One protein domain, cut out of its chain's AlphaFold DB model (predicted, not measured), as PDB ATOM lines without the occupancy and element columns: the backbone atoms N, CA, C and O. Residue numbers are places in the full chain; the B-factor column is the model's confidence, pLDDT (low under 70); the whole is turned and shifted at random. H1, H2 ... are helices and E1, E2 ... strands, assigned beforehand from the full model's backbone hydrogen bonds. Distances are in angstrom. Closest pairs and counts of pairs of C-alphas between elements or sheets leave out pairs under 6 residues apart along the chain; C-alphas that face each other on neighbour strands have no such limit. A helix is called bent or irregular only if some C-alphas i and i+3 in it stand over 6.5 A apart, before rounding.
ATOM      1  N   LEU A 254     232.117 232.302 198.097       92.00
ATOM      2  CA  LEU A 254     232.406 231.074 198.831       92.00
ATOM      3  C   LEU A 254     233.914 230.942 199.041       92.00
ATOM      4  O   LEU A 254     234.674 230.979 198.074       92.00
ATOM      5  N   ALA A 255     234.325 230.799 200.296       88.56
ATOM      6  CA  ALA A 255     235.715 230.568 200.640       88.56
ATOM      7  C   ALA A 255     236.173 229.182 200.165       88.56
ATOM      8  O   ALA A 255     235.440 228.197 200.273       88.56
ATOM      9  N   GLY A 256     237.391 229.124 199.639       83.56
ATOM     10  CA  GLY A 256     238.067 227.895 199.259       83.56
ATOM     11  C   GLY A 256     238.648 227.140 200.461       83.56
ATOM     12  O   GLY A 256     238.765 227.692 201.559       83.56
ATOM     13  N   PRO A 257     239.053 225.873 200.272       73.62
ATOM     14  CA  PRO A 257     239.546 225.007 201.351       73.62
ATOM     15  C   PRO A 257     240.834 225.500 202.021       73.62
ATOM     16  O   PRO A 257     241.069 225.194 203.186       73.62
ATOM     17  N   ASN A 258     241.638 226.281 201.296       71.38
ATOM     18  CA  ASN A 258     242.906 226.840 201.770       71.38
ATOM     19  C   ASN A 258     242.839 228.362 201.959       71.38
ATOM     20  O   ASN A 258     243.877 229.013 202.089       71.38
ATOM     21  N   ASP A 259     241.648 228.958 201.908       81.50
ATOM     22  CA  ASP A 259     241.507 230.366 202.263       81.50
ATOM     23  C   ASP A 259     241.714 230.538 203.761       81.50
ATOM     24  O   ASP A 259     241.310 229.701 204.565       81.50
ATOM     25  N   PHE A 260     242.343 231.645 204.125       75.44
ATOM     26  CA  PHE A 260     242.673 231.981 205.500       75.44
ATOM     27  C   PHE A 260     242.190 233.387 205.816       75.44
ATOM     28  O   PHE A 260     241.859 234.194 204.939       75.44
ATOM     29  N   LEU A 261     242.127 233.678 207.106       74.19
ATOM     30  CA  LEU A 261     241.604 234.936 207.582       74.19
ATOM     31  C   LEU A 261     242.702 235.998 207.660       74.19
ATOM     32  O   LEU A 261     243.625 235.886 208.462       74.19
ATOM     33  N   LYS A 262     242.577 237.060 206.861       70.31
ATOM     34  CA  LYS A 262     243.469 238.228 206.935       70.31
ATOM     35  C   LYS A 262     243.188 239.074 208.178       70.31
ATOM     36  O   LYS A 262     242.053 239.118 208.662       70.31
ATOM     37  N   ASN A 263     244.196 239.798 208.670       62.41
ATOM     38  CA  ASN A 263     244.091 240.665 209.852       62.41
ATOM     39  C   ASN A 263     243.386 241.998 209.528       62.41
ATOM     40  O   ASN A 263     243.919 243.085 209.734       62.41
ATOM     41  N   LEU A 264     242.157 241.912 209.023       61.09
ATOM     42  CA  LEU A 264     241.327 243.054 208.650       61.09
ATOM     43  C   LEU A 264     240.253 243.319 209.708       61.09
ATOM     44  O   LEU A 264     239.852 242.416 210.439       61.09
ATOM     45  N   ASP A 265     239.737 244.549 209.762       70.88
ATOM     46  CA  ASP A 265     238.497 244.829 210.487       70.88
ATOM     47  C   ASP A 265     237.350 244.021 209.863       70.88
ATOM     48  O   ASP A 265     237.125 244.061 208.647       70.88
ATOM     49  N   MET A 266     236.617 243.291 210.705       75.94
ATOM     50  CA  MET A 266     235.591 242.348 210.267       75.94
ATOM     51  C   MET A 266     234.223 242.672 210.852       75.94
ATOM     52  O   MET A 266     234.085 243.112 211.993       75.94
ATOM     53  N   THR A 267     233.194 242.359 210.077       80.56
ATOM     54  CA  THR A 267     231.824 242.211 210.572       80.56
ATOM     55  C   THR A 267     231.357 240.790 210.311       80.56
ATOM     56  O   THR A 267     231.670 240.211 209.271       80.56
ATOM     57  N   PHE A 268     230.629 240.225 211.265       78.25
ATOM     58  CA  PHE A 268     230.239 238.819 211.265       78.25
ATOM     59  C   PHE A 268     228.717 238.697 211.167       78.25
ATOM     60  O   PHE A 268     227.989 239.496 211.761       78.25
ATOM     61  N   GLY A 269     228.248 237.697 210.425       71.81
ATOM     62  CA  GLY A 269     226.911 237.139 210.606       71.81
ATOM     63  C   GLY A 269     226.919 236.166 211.784       71.81
ATOM     64  O   GLY A 269     227.954 235.567 212.079       71.81
ATOM     65  N   SER A 270     225.777 236.008 212.458       70.31
ATOM     66  CA  SER A 270     225.667 234.995 213.514       70.31
ATOM     67  C   SER A 270     225.836 233.591 212.905       70.31
ATOM     68  O   SER A 270     225.280 233.348 211.830       70.31
ATOM     69  N   PRO A 271     226.528 232.650 213.579       66.62
ATOM     70  CA  PRO A 271     226.522 231.229 213.212       66.62
ATOM     71  C   PRO A 271     225.110 230.655 213.046       66.62
ATOM     72  O   PRO A 271     224.878 229.783 212.209       66.62
ATOM     73  N   ASP A 272     224.145 231.208 213.783       62.88
ATOM     74  CA  ASP A 272     222.748 230.786 213.754       62.88
ATOM     75  C   ASP A 272     221.950 231.419 212.587       62.88
ATOM     76  O   ASP A 272     220.794 231.057 212.372       62.88
ATOM     77  N   GLU A 273     222.522 232.372 211.827       70.00
ATOM     78  CA  GLU A 273     221.825 233.089 210.738       70.00
ATOM     79  C   GLU A 273     221.439 232.153 209.590       70.00
ATOM     80  O   GLU A 273     220.296 232.157 209.127       70.00
ATOM     81  N   LEU A 274     222.413 231.383 209.104       68.38
ATOM     82  CA  LEU A 274     222.228 230.446 207.999       68.38
ATOM     83  C   LEU A 274     222.023 229.023 208.497       68.38
ATOM     84  O   LEU A 274     221.280 228.251 207.890       68.38
ATOM     85  N   GLY A 275     222.691 228.674 209.593       63.56
ATOM     86  CA  GLY A 275     222.838 227.291 209.984       63.56
ATOM     87  C   GLY A 275     223.654 226.469 208.974       63.56
ATOM     88  O   GLY A 275     224.504 226.997 208.268       63.56
ATOM     89  N   ASN A 276     223.435 225.151 208.950       64.06
ATOM     90  CA  ASN A 276     224.129 224.136 208.153       64.06
ATOM     91  C   ASN A 276     225.666 224.221 208.088       64.06
ATOM     92  O   ASN A 276     226.255 223.866 207.073       64.06
ATOM     93  N   GLY A 277     226.322 224.678 209.160       68.50
ATOM     94  CA  GLY A 277     227.778 224.848 209.159       68.50
ATOM     95  C   GLY A 277     228.232 225.952 208.202       68.50
ATOM     96  O   GLY A 277     229.303 225.848 207.615       68.50
ATOM     97  N   LEU A 278     227.422 226.999 208.014       79.50
ATOM     98  CA  LEU A 278     227.751 228.154 207.186       79.50
ATOM     99  C   LEU A 278     227.929 229.406 208.041       79.50
ATOM    100  O   LEU A 278     227.082 229.740 208.866       79.50
ATOM    101  N   LEU A 279     229.004 230.141 207.780       84.31
ATOM    102  CA  LEU A 279     229.289 231.428 208.400       84.31
ATOM    103  C   LEU A 279     229.486 232.496 207.343       84.31
ATOM    104  O   LEU A 279     230.134 232.274 206.326       84.31
ATOM    105  N   ARG A 280     228.952 233.688 207.597       88.81
ATOM    106  CA  ARG A 280     229.188 234.864 206.761       88.81
ATOM    107  C   ARG A 280     230.079 235.840 207.502       88.81
ATOM    108  O   ARG A 280     229.842 236.140 208.669       88.81
ATOM    109  N   TYR A 281     231.044 236.406 206.800       88.19
ATOM    110  CA  TYR A 281     231.799 237.544 207.296       88.19
ATOM    111  C   TYR A 281     232.041 238.557 206.180       88.19
ATOM    112  O   TYR A 281     231.925 238.261 204.990       88.19
ATOM    113  N   GLN A 282     232.335 239.791 206.562       88.00
ATOM    114  CA  GLN A 282     232.663 240.864 205.636       88.00
ATOM    115  C   GLN A 282     233.888 241.619 206.141       88.00
ATOM    116  O   GLN A 282     233.952 241.988 207.314       88.00
ATOM    117  N   THR A 283     234.813 241.881 205.224       83.94
ATOM    118  CA  THR A 283     236.028 242.674 205.434       83.94
ATOM    119  C   THR A 283     236.053 243.852 204.456       83.94
ATOM    120  O   THR A 283     235.106 244.070 203.690       83.94
ATOM    121  N   ALA A 284     237.139 244.627 204.462       78.81
ATOM    122  CA  ALA A 284     237.384 245.649 203.445       78.81
ATOM    123  C   ALA A 284     237.543 245.067 202.023       78.81
ATOM    124  O   ALA A 284     237.248 245.760 201.051       78.81
ATOM    125  N   GLU A 285     237.971 243.807 201.899       78.06
ATOM    126  CA  GLU A 285     238.231 243.141 200.613       78.06
ATOM    127  C   GLU A 285     236.964 242.577 199.966       78.06
ATOM    128  O   GLU A 285     236.890 242.449 198.744       78.06
ATOM    129  N   GLY A 286     235.939 242.267 200.760       85.81
ATOM    130  CA  GLY A 286     234.721 241.675 200.231       85.81
ATOM    131  C   GLY A 286     233.826 241.043 201.284       85.81
ATOM    132  O   GLY A 286     234.005 241.204 202.492       85.81
ATOM    133  N   LYS A 287     232.815 240.334 200.790       91.88
ATOM    134  CA  LYS A 287     231.876 239.546 201.583       91.88
ATOM    135  C   LYS A 287     232.143 238.076 201.316       91.88
ATOM    136  O   LYS A 287     232.194 237.680 200.157       91.88
ATOM    137  N   PHE A 288     232.247 237.279 202.366       92.44
ATOM    138  CA  PHE A 288     232.645 235.881 202.276       92.44
ATOM    139  C   PHE A 288     231.659 234.986 203.011       92.44
ATOM    140  O   PHE A 288     231.161 235.340 204.083       92.44
ATOM    141  N   ILE A 289     231.355 233.841 202.411       92.88
ATOM    142  CA  ILE A 289     230.652 232.747 203.067       92.88
ATOM    143  C   ILE A 289     231.614 231.577 203.213       92.88
ATOM    144  O   ILE A 289     232.316 231.220 202.274       92.88
ATOM    145  N   VAL A 290     231.647 230.993 204.399       89.31
ATOM    146  CA  VAL A 290     232.531 229.894 204.756       89.31
ATOM    147  C   VAL A 290     231.677 228.698 205.101       89.31
ATOM    148  O   VAL A 290     230.742 228.820 205.890       89.31
ATOM    149  N   SER A 291     232.003 227.555 204.511       84.75
ATOM    150  CA  SER A 291     231.391 226.279 204.860       84.75
ATOM    151  C   SER A 291     232.331 225.486 205.750       84.75
ATOM    152  O   SER A 291     233.513 225.368 205.442       84.75
ATOM    153  N   GLN A 292     231.798 224.918 206.826       75.00
ATOM    154  CA  GLN A 292     232.509 223.992 207.697       75.00
ATOM    155  C   GLN A 292     232.999 222.760 206.921       75.00
ATOM    156  O   GLN A 292     234.071 222.247 207.218       75.00
ATOM    157  N   ASP A 293     232.249 222.311 205.913       72.88
ATOM    158  CA  ASP A 293     232.605 221.123 205.130       72.88
ATOM    159  C   ASP A 293     233.708 221.417 204.105       72.88
ATOM    160  O   ASP A 293     234.541 220.561 203.825       72.88
ATOM    161  N   LEU A 294     233.712 222.625 203.530       79.25
ATOM    162  CA  LEU A 294     234.658 222.999 202.471       79.25
ATOM    163  C   LEU A 294     235.923 223.649 203.023       79.25
ATOM    164  O   LEU A 294     237.010 223.394 202.520       79.25
ATOM    165  N   SER A 295     235.775 224.468 204.061       76.00
ATOM    166  CA  SER A 295     236.833 225.278 204.664       76.00
ATOM    167  C   SER A 295     236.750 225.175 206.192       76.00
ATOM    168  O   SER A 295     236.542 226.191 206.864       76.00
ATOM    169  N   PRO A 296     236.891 223.964 206.771       70.44
ATOM    170  CA  PRO A 296     236.695 223.728 208.206       70.44
ATOM    171  C   PRO A 296     237.559 224.641 209.074       70.44
ATOM    172  O   PRO A 296     237.121 225.089 210.133       70.44
ATOM    173  N   GLN A 297     238.771 224.948 208.610       66.94
ATOM    174  CA  GLN A 297     239.709 225.752 209.373       66.94
ATOM    175  C   GLN A 297     239.338 227.233 209.389       66.94
ATOM    176  O   GLN A 297     239.165 227.808 210.459       66.94
ATOM    177  N   LEU A 298     239.106 227.831 208.218       77.19
ATOM    178  CA  LEU A 298     238.621 229.207 208.136       77.19
ATOM    179  C   LEU A 298     237.274 229.374 208.845       77.19
ATOM    180  O   LEU A 298     237.031 230.403 209.474       77.19
ATOM    181  N   TYR A 299     236.398 228.367 208.761       77.62
ATOM    182  CA  TYR A 299     235.129 228.368 209.485       77.62
ATOM    183  C   TYR A 299     235.393 228.507 210.982       77.62
ATOM    184  O   TYR A 299     234.775 229.344 211.642       77.62
ATOM    185  N   GLN A 300     236.354 227.738 211.499       69.31
ATOM    186  CA  GLN A 300     236.736 227.804 212.898       69.31
ATOM    187  C   GLN A 300     237.356 229.146 213.280       69.31
ATOM    188  O   GLN A 300     236.983 229.700 214.308       69.31
ATOM    189  N   ASP A 301     238.241 229.703 212.458       71.81
ATOM    190  CA  ASP A 301     238.889 230.985 212.751       71.81
ATOM    191  C   ASP A 301     237.861 232.127 212.822       71.81
ATOM    192  O   ASP A 301     237.913 232.995 213.702       71.81
ATOM    193  N   VAL A 302     236.878 232.110 211.913       77.25
ATOM    194  CA  VAL A 302     235.751 233.051 211.912       77.25
ATOM    195  C   VAL A 302     234.865 232.833 213.139       77.25
ATOM    196  O   VAL A 302     234.474 233.809 213.783       77.25
ATOM    197  N   LEU A 303     234.575 231.577 213.490       74.31
ATOM    198  CA  LEU A 303     233.788 231.226 214.669       74.31
ATOM    199  C   LEU A 303     234.484 231.648 215.972       74.31
ATOM    200  O   LEU A 303     233.829 232.169 216.867       74.31
ATOM    201  N   ASP A 304     235.801 231.492 216.083       67.62
ATOM    202  CA  ASP A 304     236.572 231.873 217.270       67.62
ATOM    203  C   ASP A 304     236.607 233.397 217.447       67.62
ATOM    204  O   ASP A 304     236.424 233.905 218.562       67.62
ATOM    205  N   LYS A 305     236.743 234.156 216.349       73.62
ATOM    206  CA  LYS A 305     236.580 235.617 216.396       73.62
ATOM    207  C   LYS A 305     235.150 236.023 216.750       73.62
ATOM    208  O   LYS A 305     234.982 236.946 217.550       73.62
ATOM    209  N   TRP A 306     234.136 235.334 216.217       73.69
ATOM    210  CA  TRP A 306     232.739 235.555 216.598       73.69
ATOM    211  C   TRP A 306     232.517 235.306 218.089       73.69
ATOM    212  O   TRP A 306     232.001 236.179 218.776       73.69
ATOM    213  N   ASN A 307     232.965 234.162 218.604       67.12
ATOM    214  CA  ASN A 307     232.827 233.786 220.006       67.12
ATOM    215  C   ASN A 307     233.533 234.789 220.919       67.12
ATOM    216  O   ASN A 307     232.980 235.210 221.926       67.12
ATOM    217  N   THR A 308     234.738 235.231 220.555       68.50
ATOM    218  CA  THR A 308     235.456 236.277 221.302       68.50
ATOM    219  C   THR A 308     234.668 237.586 221.328       68.50
ATOM    220  O   THR A 308     234.620 238.278 222.345       68.50
ATOM    221  N   TRP A 309     234.017 237.927 220.217       71.19
ATOM    222  CA  TRP A 309     233.158 239.100 220.123       71.19
ATOM    223  C   TRP A 309     231.844 238.939 220.917       71.19
ATOM    224  O   TRP A 309     231.418 239.893 221.572       71.19
ATOM    225  N   SER A 310     231.227 237.749 220.925       66.62
ATOM    226  CA  SER A 310     229.952 237.468 221.607       66.62
ATOM    227  C   SER A 310     230.102 237.128 223.099       66.62
ATOM    228  O   SER A 310     229.137 237.253 223.857       66.62
ATOM    229  N   GLN A 311     231.314 236.793 223.559       67.62
ATOM    230  CA  GLN A 311     231.632 236.409 224.944       67.62
ATOM    231  C   GLN A 311     231.133 237.402 225.999       67.62
ATOM    232  O   GLN A 311     230.707 236.981 227.077       67.62
ATOM    233  N   GLY A 312     231.162 238.708 225.704       67.88
ATOM    234  CA  GLY A 312     230.641 239.730 226.615       67.88
ATOM    235  C   GLY A 312     229.152 239.530 226.913       67.88
ATOM    236  O   GLY A 312     228.763 239.466 228.075       67.88
ATOM    237  N   ALA A 313     228.339 239.325 225.871       69.38
ATOM    238  CA  ALA A 313     226.900 239.111 226.010       69.38
ATOM    239  C   ALA A 313     226.583 237.797 226.743       69.38
ATOM    240  O   ALA A 313     225.753 237.779 227.648       69.38
ATOM    241  N   VAL A 314     227.293 236.710 226.422       72.19
ATOM    242  CA  VAL A 314     227.100 235.404 227.079       72.19
ATOM    243  C   VAL A 314     227.452 235.468 228.570       72.19
ATOM    244  O   VAL A 314     226.723 234.934 229.411       72.19
ATOM    245  N   THR A 315     228.550 236.149 228.913       80.25
ATOM    246  CA  THR A 315     228.993 236.325 230.304       80.25
ATOM    247  C   THR A 315     228.004 237.169 231.104       80.25
ATOM    248  O   THR A 315     227.697 236.822 232.248       80.25
ATOM    249  N   ASP A 316     227.469 238.234 230.504       83.00
ATOM    250  CA  ASP A 316     226.468 239.092 231.137       83.00
ATOM    251  C   ASP A 316     225.188 238.300 231.451       83.00
ATOM    252  O   ASP A 316     224.769 238.256 232.611       83.00
ATOM    253  N   VAL A 317     224.633 237.572 230.470       84.88
ATOM    254  CA  VAL A 317     223.430 236.737 230.665       84.88
ATOM    255  C   VAL A 317     223.679 235.660 231.723       84.88
ATOM    256  O   VAL A 317     222.861 235.455 232.621       84.88
ATOM    257  N   ARG A 318     224.840 234.998 231.698       87.25
ATOM    258  CA  ARG A 318     225.219 234.020 232.729       87.25
ATOM    259  C   ARG A 318     225.194 234.626 234.138       87.25
ATOM    260  O   ARG A 318     224.680 234.003 235.071       87.25
ATOM    261  N   GLY A 319     225.739 235.834 234.287       88.00
ATOM    262  CA  GLY A 319     225.757 236.575 235.545       88.00
ATOM    263  C   GLY A 319     224.363 236.990 236.024       88.00
ATOM    264  O   GLY A 319     224.081 236.901 237.222       88.00
ATOM    265  N   GLU A 320     223.470 237.383 235.111       91.38
ATOM    266  CA  GLU A 320     222.077 237.747 235.416       91.38
ATOM    267  C   GLU A 320     221.276 236.579 236.010       91.38
ATOM    268  O   GLU A 320     220.491 236.776 236.940       91.38
ATOM    269  N   HIS A 321     221.552 235.350 235.560       88.69
ATOM    270  CA  HIS A 321     220.967 234.122 236.116       88.69
ATOM    271  C   HIS A 321     221.649 233.635 237.403       88.69
ATOM    272  O   HIS A 321     221.269 232.605 237.965       88.69
ATOM    273  N   GLY A 322     222.652 234.363 237.909       87.25
ATOM    274  CA  GLY A 322     223.379 234.012 239.132       87.25
ATOM    275  C   GLY A 322     224.180 232.713 239.016       87.25
ATOM    276  O   GLY A 322     224.434 232.056 240.029       87.25
TER     277      GLY A 322
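Overview. This is residues 254 to 322 of the 1097 residues of an uncharacterized protein of Pseudomonas sp. OV467 (UniProt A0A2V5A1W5). A two-stranded hairpin, E1 and E2, has the first arm of a long bent helix, H2a, packed on it with residues 296 to 306, while residues 311 to 322, of which 311 to 320 belong to H2, stick out as a free arm. The unnamed stretch of residues 254 to 270 makes a wide loop in the small body, and the short helix H1 sits by E1. The printed part has 69 residues with two named helices and two named strands, in the order H1, E1, E2, H2; the sheet, order E1 - E2, is antiparallel, and the class is mixed, helices and strands. The whole is only just compact, close to loose, with a radius of gyration of the C-alphas of 13.2 A; the arm makes the length in its spans of 43 by 25 by 17 A.

Arrangement. Begin at the hairpin of E1, residues 278 to 282, and E2, residues 287 to 291, antiparallel at 159 degrees. Look across it for N 279 and O 290, 2.9 A apart, and N 288 and O 281, 2.8 A apart, both within hydrogen-bond range. Helix H2, residues 296 to 320, was assigned as one helix by its hydrogen bonds but is bent: C-alphas 309 and 312 are 7.0 A apart, and its arms H2a, residues 296 to 309, and H2b, residues 312 to 320, stand at a steep tilt of 54 degrees. Find Tyr 299 in H2a: its C-alpha is 5.6 A from that of Val 290, the closest pair with E2, and 6.7 A from that of Leu 279, the closest pair with E1. H1, residues 271 to 274, comes closest to E1 at the C-alphas of Pro 271 and Leu 279, 5.6 A. H1 and H2a are close but not clearly touching, with the C-alphas of Pro 271 and Leu 303 closest at 7.4 A. H2b is apart from H1, E1 and E2. In H2a and H2b every O i to N i+4 pair is within hydrogen-bond range; H1 is too short for such a pair, and its one O i to N i+3 pair is not within range.

Along the chain. Find C-alpha 278 at (227.751, 228.154, 207.186); from there E1 runs 13.7 A to C-alpha 282, and E2 also measures 13.7 A. H2a begins at C-alpha 296, (236.695, 223.728, 208.206), and runs 19.8 A; H2b runs 12.4 A to C-alpha 320 at (222.077, 237.747, 235.416). H1 is irregular, but only just: C-alphas 271 and 274 are 6.8 A apart.

Size, cuts and confidence. The C-alphas of Gly 256 and Gly 322 are the two farthest apart, 42.9 A. The printed part has no cut, and the links H1 to E1, E1 to E2 and E2 to H2 are tight. Mean pLDDT of the printed part is 76.8; 17 residues are under 70, among them residues 274 to 277 and 310 to 313.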